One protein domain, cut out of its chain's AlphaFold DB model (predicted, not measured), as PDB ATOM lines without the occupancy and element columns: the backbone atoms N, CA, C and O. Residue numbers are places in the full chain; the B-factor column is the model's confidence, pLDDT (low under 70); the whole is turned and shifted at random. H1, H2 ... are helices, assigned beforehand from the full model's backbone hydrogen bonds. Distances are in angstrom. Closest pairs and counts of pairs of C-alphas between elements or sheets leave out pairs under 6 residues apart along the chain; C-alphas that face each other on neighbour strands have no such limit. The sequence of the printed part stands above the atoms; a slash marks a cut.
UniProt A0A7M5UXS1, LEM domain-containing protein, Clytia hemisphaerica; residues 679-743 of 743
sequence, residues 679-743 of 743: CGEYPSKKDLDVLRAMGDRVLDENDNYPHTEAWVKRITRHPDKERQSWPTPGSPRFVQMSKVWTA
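AT A GLANCE: This is residues 679 to 743 of the 743 residues of the protein "LEM domain-containing protein" of Clytia hemisphaerica (UniProt A0A7M5UXS1). Two helices, H1 and H2, meet as a V, with a long loop joining its open ends, and H4 sits by itself at the opposite end of a loose rod. The little helix H3 lies between H2 and H4 along the chain, near H1, while residues 702 to 707 stick out at the loop end. The printed part has 65 residues with four named helices, H1 to H4 in order, and no named strand; the class is all helix. It is only just loose, close to compact, with a radius of gyration of the C-alphas of 13.1 A and spans of 40 by 19 by 19 A.

HOW THE PARTS SIT: Start at H1, residues 685 to 694, and go on to H2, residues 706 to 715. They touch, the closest C-alphas being those of Asp 687 and Ile 715, 7.2 A apart. They run opposite ways at a steep tilt of 57 degrees. Next comes H3, residues 720 to 723, close to H1 but not clearly touching it: the closest C-alphas, of Leu 688 and Arg 723, are 6.5 A apart. H2 and H3 are only just apart, at 8.2 A. H4, residues 732 to 742, is apart from H1, H2 and H3. In H1, H2 and H4 every O i to N i+4 pair is within hydrogen-bond range; H3 is too short for such a pair.

IN THESE COORDINATES: Find C-alpha 685 at (288.692, 268.472, 383.642); from there H1 runs 14.7 A to C-alpha 694. H2 spans 14.1 A and H3 4.9 A. H4 runs 15.5 A to C-alpha 742 at (302.623, 280.017, 382.004).

THE WHOLE: The two farthest C-alphas, of Asn 702 and Pro 732, are 40.8 A apart. The printed part has no cut, and the link from H1 to H2, 11 residues, is long. The model's pLDDT is under 70 at residues 696 to 703 and 738 to 743.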
ATOM      1  N   CYS A 679     288.095 275.551 378.930       81.50
ATOM      2  CA  CYS A 679     288.272 276.589 379.962       81.50
ATOM      3  C   CYS A 679     289.700 277.158 379.992       81.50
ATOM      4  O   CYS A 679     290.661 276.434 380.214       81.50
ATOM      5  N   GLY A 680     289.846 278.477 379.806       78.81
ATOM      6  CA  GLY A 680     291.157 279.146 379.768       78.81
ATOM      7  C   GLY A 680     292.006 278.792 378.536       78.81
ATOM      8  O   GLY A 680     291.458 278.425 377.494       78.81
ATOM      9  N   GLU A 681     293.330 278.928 378.656       78.75
ATOM     10  CA  GLU A 681     294.326 278.570 377.624       78.75
ATOM     11  C   GLU A 681     294.974 277.183 377.844       78.75
ATOM     12  O   GLU A 681     295.881 276.801 377.103       78.75
ATOM     13  N   TYR A 682     294.485 276.408 378.817       83.75
ATOM     14  CA  TYR A 682     295.107 275.175 379.319       83.75
ATOM     15  C   TYR A 682     294.102 274.017 379.431       83.75
ATOM     16  O   TYR A 682     292.905 274.283 379.562       83.75
ATOM     17  N   PRO A 683     294.546 272.744 379.386       88.31
ATOM     18  CA  PRO A 683     293.628 271.617 379.467       88.31
ATOM     19  C   PRO A 683     293.006 271.520 380.862       88.31
ATOM     20  O   PRO A 683     293.678 271.674 381.885       88.31
ATOM     21  N   SER A 684     291.703 271.252 380.902       90.38
ATOM     22  CA  SER A 684     290.917 271.212 382.133       90.38
ATOM     23  C   SER A 684     290.118 269.917 382.255       90.38
ATOM     24  O   SER A 684     289.871 269.229 381.265       90.38
ATOM     25  N   LYS A 685     289.616 269.605 383.457       89.31
ATOM     26  CA  LYS A 685     288.692 268.472 383.642       89.31
ATOM     27  C   LYS A 685     287.476 268.538 382.697       89.31
ATOM     28  O   LYS A 685     287.033 267.498 382.215       89.31
ATOM     29  N   LYS A 686     286.980 269.740 382.367       89.50
ATOM     30  CA  LYS A 686     285.857 269.907 381.428       89.50
ATOM     31  C   LYS A 686     286.190 269.450 380.011       89.50
ATOM     32  O   LYS A 686     285.302 268.937 379.342       89.50
ATOM     33  N   ASP A 687     287.439 269.586 379.563       92.19
ATOM     34  CA  ASP A 687     287.853 269.092 378.247       92.19
ATOM     35  C   ASP A 687     287.724 267.561 378.175       92.19
ATOM     36  O   ASP A 687     287.194 267.014 377.208       92.19
ATOM     37  N   LEU A 688     288.124 266.865 379.247       90.75
ATOM     38  CA  LEU A 688     287.923 265.423 379.380       90.75
ATOM     39  C   LEU A 688     286.432 265.056 379.493       90.75
ATOM     40  O   LEU A 688     285.998 264.088 378.870       90.75
ATOM     41  N   ASP A 689     285.641 265.800 380.267       90.88
ATOM     42  CA  ASP A 689     284.220 265.493 380.470       90.88
ATOM     43  C   ASP A 689     283.350 265.755 379.233       90.88
ATOM     44  O   ASP A 689     282.397 265.006 379.008       90.88
ATOM     45  N   VAL A 690     283.716 266.732 378.396       91.81
ATOM     46  CA  VAL A 690     283.108 266.951 377.074       91.81
ATOM     47  C   VAL A 690     283.528 265.873 376.079       91.81
ATOM     48  O   VAL A 690     282.663 265.343 375.388       91.81
ATOM     49  N   LEU A 691     284.801 265.451 376.051       90.69
ATOM     50  CA  LEU A 691     285.213 264.340 375.181       90.69
ATOM     51  C   LEU A 691     284.458 263.052 375.555       90.69
ATOM     52  O   LEU A 691     283.875 262.387 374.702       90.69
ATOM     53  N   ARG A 692     284.357 262.763 376.859       90.25
ATOM     54  CA  ARG A 692     283.516 261.688 377.413       90.25
ATOM     55  C   ARG A 692     282.025 261.843 377.091       90.25
ATOM     56  O   ARG A 692     281.287 260.892 377.335       90.25
ATOM     57  N   ALA A 693     281.553 263.017 376.668       89.88
ATOM     58  CA  ALA A 693     280.154 263.307 376.344       89.88
ATOM     59  C   ALA A 693     279.843 263.331 374.842       89.88
ATOM     60  O   ALA A 693     278.673 263.264 374.493       89.88
ATOM     61  N   MET A 694     280.857 263.391 373.976       87.88
ATOM     62  CA  MET A 694     280.715 263.116 372.539       87.88
ATOM     63  C   MET A 694     280.714 261.607 372.244       87.88
ATOM     64  O   MET A 694     280.118 261.172 371.260       87.88
ATOM     65  N   GLY A 695     281.358 260.815 373.112       81.44
ATOM     66  CA  GLY A 695     281.475 259.363 372.967       81.44
ATOM     67  C   GLY A 695     282.351 258.952 371.782       81.44
ATOM     68  O   GLY A 695     283.094 259.764 371.234       81.44
ATOM     69  N   ASP A 696     282.235 257.693 371.365       69.06
ATOM     70  CA  ASP A 696     283.017 257.109 370.264       69.06
ATOM     71  C   ASP A 696     282.468 257.494 368.872       69.06
ATOM     72  O   ASP A 696     282.503 256.705 367.926       69.06
ATOM     73  N   ARG A 697     281.919 258.711 368.732       68.19
ATOM     74  CA  ARG A 697     281.524 259.252 367.428       68.19
ATOM     75  C   ARG A 697     282.772 259.488 366.584       68.19
ATOM     76  O   ARG A 697     283.583 260.360 366.894       68.19
ATOM     77  N   VAL A 698     282.861 258.770 365.469       59.41
ATOM     78  CA  VAL A 698     283.659 259.214 364.326       59.41
ATOM     79  C   VAL A 698     283.082 260.559 363.876       59.41
ATOM     80  O   VAL A 698     281.880 260.668 363.635       59.41
ATOM     81  N   LEU A 699     283.932 261.583 363.839       66.75
ATOM     82  CA  LEU A 699     283.704 262.768 363.020       66.75
ATOM     83  C   LEU A 699     284.239 262.383 361.641       66.75
ATOM     84  O   LEU A 699     285.437 262.121 361.519       66.75
ATOM     85  N   ASP A 700     283.366 262.261 360.643       57.88
ATOM     86  CA  ASP A 700     283.817 261.936 359.288       57.88
ATOM     87  C   ASP A 700     284.616 263.121 358.717       57.88
ATOM     88  O   ASP A 700     284.351 264.274 359.047       57.88
ATOM     89  N   GLU A 701     285.551 262.889 357.793       53.72
ATOM     90  CA  GLU A 701     286.335 263.984 357.178       53.72
ATOM     91  C   GLU A 701     285.470 264.957 356.336       53.72
ATOM     92  O   GLU A 701     285.942 266.009 355.911       53.72
ATOM     93  N   ASN A 702     284.186 264.627 356.134       52.34
ATOM     94  CA  ASN A 702     283.159 265.476 355.521       52.34
ATOM     95  C   ASN A 702     282.212 266.159 356.540       52.34
ATOM     96  O   ASN A 702     281.311 266.890 356.122       52.34
ATOM     97  N   ASP A 703     282.355 265.926 357.852       60.28
ATOM     98  CA  ASP A 703     281.540 266.602 358.872       60.28
ATOM     99  C   ASP A 703     281.910 268.092 358.969       60.28
ATOM    100  O   ASP A 703     283.074 268.492 358.935       60.28
ATOM    101  N   ASN A 704     280.903 268.944 359.158       71.88
ATOM    102  CA  ASN A 704     281.037 270.406 359.118       71.88
ATOM    103  C   ASN A 704     281.616 271.004 360.428       71.88
ATOM    104  O   ASN A 704     281.169 272.061 360.884       71.88
ATOM    105  N   TYR A 705     282.562 270.300 361.069       86.06
ATOM    106  CA  TYR A 705     283.023 270.532 362.448       86.06
ATOM    107  C   TYR A 705     284.560 270.648 362.621       86.06
ATOM    108  O   TYR A 705     285.140 269.981 363.486       86.06
ATOM    109  N   PRO A 706     285.260 271.491 361.836       88.31
ATOM    110  CA  PRO A 706     286.724 271.530 361.820       88.31
ATOM    111  C   PRO A 706     287.378 272.064 363.111       88.31
ATOM    112  O   PRO A 706     288.498 271.663 363.426       88.31
ATOM    113  N   HIS A 707     286.729 272.936 363.898       88.81
ATOM    114  CA  HIS A 707     287.288 273.374 365.191       88.81
ATOM    115  C   HIS A 707     287.114 272.301 366.270       88.81
ATOM    116  O   HIS A 707     287.987 272.136 367.123       88.81
ATOM    117  N   THR A 708     286.010 271.558 366.216       89.62
ATOM    118  CA  THR A 708     285.718 270.414 367.085       89.62
ATOM    119  C   THR A 708     286.684 269.277 366.802       89.62
ATOM    120  O   THR A 708     287.269 268.734 367.732       89.62
ATOM    121  N   GLU A 709     286.929 268.970 365.530       88.38
ATOM    122  CA  GLU A 709     287.884 267.943 365.125       88.38
ATOM    123  C   GLU A 709     289.327 268.319 365.515       88.38
ATOM    124  O   GLU A 709     290.032 267.515 366.128       88.38
ATOM    125  N   ALA A 710     289.740 269.575 365.292       88.50
ATOM    126  CA  ALA A 710     291.034 270.089 365.750       88.50
ATOM    127  C   ALA A 710     291.179 270.075 367.287       88.50
ATOM    128  O   ALA A 710     292.258 269.771 367.803       88.50
ATOM    129  N   TRP A 711     290.103 270.361 368.030       91.25
ATOM    130  CA  TRP A 711     290.074 270.246 369.490       91.25
ATOM    131  C   TRP A 711     290.166 268.779 369.938       91.25
ATOM    132  O   TRP A 711     291.047 268.467 370.736       91.25
ATOM    133  N   VAL A 712     289.379 267.851 369.376       89.81
ATOM    134  CA  VAL A 712     289.485 266.406 369.672       89.81
ATOM    135  C   VAL A 712     290.909 265.915 369.409       89.81
ATOM    136  O   VAL A 712     291.528 265.355 370.314       89.81
ATOM    137  N   LYS A 713     291.471 266.211 368.227       88.88
ATOM    138  CA  LYS A 713     292.858 265.886 367.843       88.88
ATOM    139  C   LYS A 713     293.905 266.487 368.786       88.88
ATOM    140  O   LYS A 713     295.002 265.945 368.871       88.88
ATOM    141  N   ARG A 714     293.609 267.580 369.499       89.06
ATOM    142  CA  ARG A 714     294.468 268.138 370.560       89.06
ATOM    143  C   ARG A 714     294.291 267.389 371.880       89.06
ATOM    144  O   ARG A 714     295.286 266.971 372.467       89.06
ATOM    145  N   ILE A 715     293.053 267.167 372.327       90.44
ATOM    146  CA  ILE A 715     292.740 266.466 373.583       90.44
ATOM    147  C   ILE A 715     293.207 265.003 373.562       90.44
ATOM    148  O   ILE A 715     293.540 264.464 374.615       90.44
ATOM    149  N   THR A 716     293.264 264.336 372.406       89.19
ATOM    150  CA  THR A 716     293.733 262.940 372.287       89.19
ATOM    151  C   THR A 716     295.252 262.774 372.216       89.19
ATOM    152  O   THR A 716     295.730 261.664 372.430       89.19
ATOM    153  N   ARG A 717     296.033 263.847 372.008       88.94
ATOM    154  CA  ARG A 717     297.512 263.796 372.091       88.94
ATOM    155  C   ARG A 717     298.021 263.592 373.522       88.94
ATOM    156  O   ARG A 717     299.136 263.115 373.708       88.94
ATOM    157  N   HIS A 718     297.220 263.955 374.523       88.69
ATOM    158  CA  HIS A 718     297.557 263.782 375.933       88.69
ATOM    159  C   HIS A 718     297.229 262.351 376.403       88.69
ATOM    160  O   HIS A 718     296.087 261.914 376.233       88.69
ATOM    161  N   PRO A 719     298.167 261.609 377.025       90.56
ATOM    162  CA  PRO A 719     297.916 260.243 377.487       90.56
ATOM    163  C   PRO A 719     296.812 260.162 378.547       90.56
ATOM    164  O   PRO A 719     296.745 261.000 379.443       90.56
ATOM    165  N   ASP A 720     295.999 259.102 378.538       87.44
ATOM    166  CA  ASP A 720     294.833 258.955 379.432       87.44
ATOM    167  C   ASP A 720     295.111 259.177 380.921       87.44
ATOM    168  O   ASP A 720     294.278 259.752 381.622       87.44
ATOM    169  N   LYS A 721     296.283 258.752 381.406       88.69
ATOM    170  CA  LYS A 721     296.717 258.971 382.795       88.69
ATOM    171  C   LYS A 721     296.905 260.456 383.117       88.69
ATOM    172  O   LYS A 721     296.586 260.882 384.222       88.69
ATOM    173  N   GLU A 722     297.396 261.236 382.156       88.94
ATOM    174  CA  GLU A 722     297.520 262.689 382.273       88.94
ATOM    175  C   GLU A 722     296.133 263.338 382.250       88.94
ATOM    176  O   GLU A 722     295.808 264.097 383.162       88.94
ATOM    177  N   ARG A 723     295.276 262.951 381.290       89.69
ATOM    178  CA  ARG A 723     293.911 263.489 381.145       89.69
ATOM    179  C   ARG A 723     293.079 263.290 382.409       89.69
ATOM    180  O   ARG A 723     292.443 264.220 382.893       89.69
ATOM    181  N   GLN A 724     293.145 262.095 383.001       86.62
ATOM    182  CA  GLN A 724     292.489 261.770 384.276       86.62
ATOM    183  C   GLN A 724     293.006 262.589 385.474       86.62
ATOM    184  O   GLN A 724     292.348 262.614 386.511       86.62
ATOM    185  N   SER A 725     294.157 263.256 385.348       87.00
ATOM    186  CA  SER A 725     294.762 264.097 386.386       87.00
ATOM    187  C   SER A 725     294.513 265.605 386.199       87.00
ATOM    188  O   SER A 725     294.948 266.404 387.040       87.00
ATOM    189  N   TRP A 726     293.841 266.011 385.114       88.62
ATOM    190  CA  TRP A 726     293.560 267.416 384.824       88.62
ATOM    191  C   TRP A 726     292.630 268.037 385.883       88.62
ATOM    192  O   TRP A 726     291.621 267.434 386.256       88.62
ATOM    193  N   PRO A 727     292.942 269.244 386.389       85.31
ATOM    194  CA  PRO A 727     292.176 269.850 387.469       85.31
ATOM    195  C   PRO A 727     290.853 270.469 386.993       85.31
ATOM    196  O   PRO A 727     290.722 270.949 385.863       85.31
ATOM    197  N   THR A 728     289.863 270.498 387.888       83.94
ATOM    198  CA  THR A 728     288.595 271.216 387.685       83.94
ATOM    199  C   THR A 728     288.855 272.725 387.580       83.94
ATOM    200  O   THR A 728     289.568 273.251 388.444       83.94
ATOM    201  N   PRO A 729     288.293 273.442 386.584       81.06
ATOM    202  CA  PRO A 729     288.369 274.904 386.507       81.06
ATOM    203  C   PRO A 729     288.015 275.588 387.833       81.06
ATOM    204  O   PRO A 729     287.153 275.110 388.566       81.06
ATOM    205  N   GLY A 730     288.711 276.678 388.162       74.50
ATOM    206  CA  GLY A 730     288.523 277.419 389.418       74.50
ATOM    207  C   GLY A 730     289.112 276.759 390.675       74.50
ATOM    208  O   GLY A 730     289.295 277.438 391.679       74.50
ATOM    209  N   SER A 731     289.478 275.470 390.647       78.50
ATOM    210  CA  SER A 731     290.123 274.832 391.807       78.50
ATOM    211  C   SER A 731     291.519 275.422 392.094       78.50
ATOM    212  O   SER A 731     292.223 275.803 391.153       78.50
ATOM    213  N   PRO A 732     292.004 275.416 393.354       75.81
ATOM    214  CA  PRO A 732     293.361 275.872 393.677       75.81
ATOM    215  C   PRO A 732     294.449 275.148 392.870       75.81
ATOM    216  O   PRO A 732     295.416 275.766 392.434       75.81
ATOM    217  N   ARG A 733     294.249 273.852 392.577       77.19
ATOM    218  CA  ARG A 733     295.133 273.066 391.702       77.19
ATOM    219  C   ARG A 733     295.103 273.549 390.249       77.19
ATOM    220  O   ARG A 733     296.145 273.537 389.610       77.19
ATOM    221  N   PHE A 734     293.958 273.996 389.726       77.31
ATOM    222  CA  PHE A 734     293.883 274.609 388.393       77.31
ATOM    223  C   PHE A 734     294.661 275.927 388.347       77.31
ATOM    224  O   PHE A 734     295.460 276.116 387.440       77.31
ATOM    225  N   VAL A 735     294.505 276.790 389.359       74.31
ATOM    226  CA  VAL A 735     295.247 278.063 389.472       74.31
ATOM    227  C   VAL A 735     296.754 277.842 389.672       74.31
ATOM    228  O   VAL A 735     297.568 278.633 389.200       74.31
ATOM    229  N   GLN A 736     297.154 276.765 390.350       73.19
ATOM    230  CA  GLN A 736     298.563 276.393 390.497       73.19
ATOM    231  C   GLN A 736     299.138 275.798 389.203       73.19
ATOM    232  O   GLN A 736     300.228 276.185 388.790       73.19
ATOM    233  N   MET A 737     298.418 274.889 388.538       71.69
ATOM    234  CA  MET A 737     298.879 274.271 387.288       71.69
ATOM    235  C   MET A 737     298.889 275.258 386.118       71.69
ATOM    236  O   MET A 737     299.822 275.214 385.325       71.69
ATOM    237  N   SER A 738     297.947 276.205 386.040       66.75
ATOM    238  CA  SER A 738     298.013 277.276 385.037       66.75
ATOM    239  C   SER A 738     299.255 278.149 385.218       66.75
ATOM    240  O   SER A 738     299.906 278.451 384.227       66.75
ATOM    241  N   LYS A 739     299.659 278.461 386.461       66.88
ATOM    242  CA  LYS A 739     300.923 279.165 386.745       66.88
ATOM    243  C   LYS A 739     302.162 278.365 386.320       66.88
ATOM    244  O   LYS A 739     303.097 278.946 385.779       66.88
ATOM    245  N   VAL A 740     302.152 277.045 386.517       69.12
ATOM    246  CA  VAL A 740     303.223 276.134 386.059       69.12
ATOM    247  C   VAL A 740     303.248 275.982 384.531       69.12
ATOM    248  O   VAL A 740     304.299 275.695 383.977       69.12
ATOM    249  N   TRP A 741     302.126 276.199 383.839       63.78
ATOM    250  CA  TRP A 741     302.050 276.182 382.374       63.78
ATOM    251  C   TRP A 741     302.186 277.572 381.709       63.78
ATOM    252  O   TRP A 741     302.214 277.656 380.478       63.78
ATOM    253  N   THR A 742     302.242 278.666 382.482       58.72
ATOM    254  CA  THR A 742     302.623 280.017 382.004       58.72
ATOM    255  C   THR A 742     304.119 280.312 382.129       58.72
ATOM    256  O   THR A 742     304.574 281.297 381.548       58.72
ATOM    257  N   ALA A 743     304.840 279.515 382.921       45.25
ATOM    258  CA  ALA A 743     306.274 279.634 383.187       45.25
ATOM    259  C   ALA A 743     307.099 278.724 382.262       45.25
ATOM    260  O   ALA A 743     308.238 279.129 381.948       45.25
TER     261      ALA A 743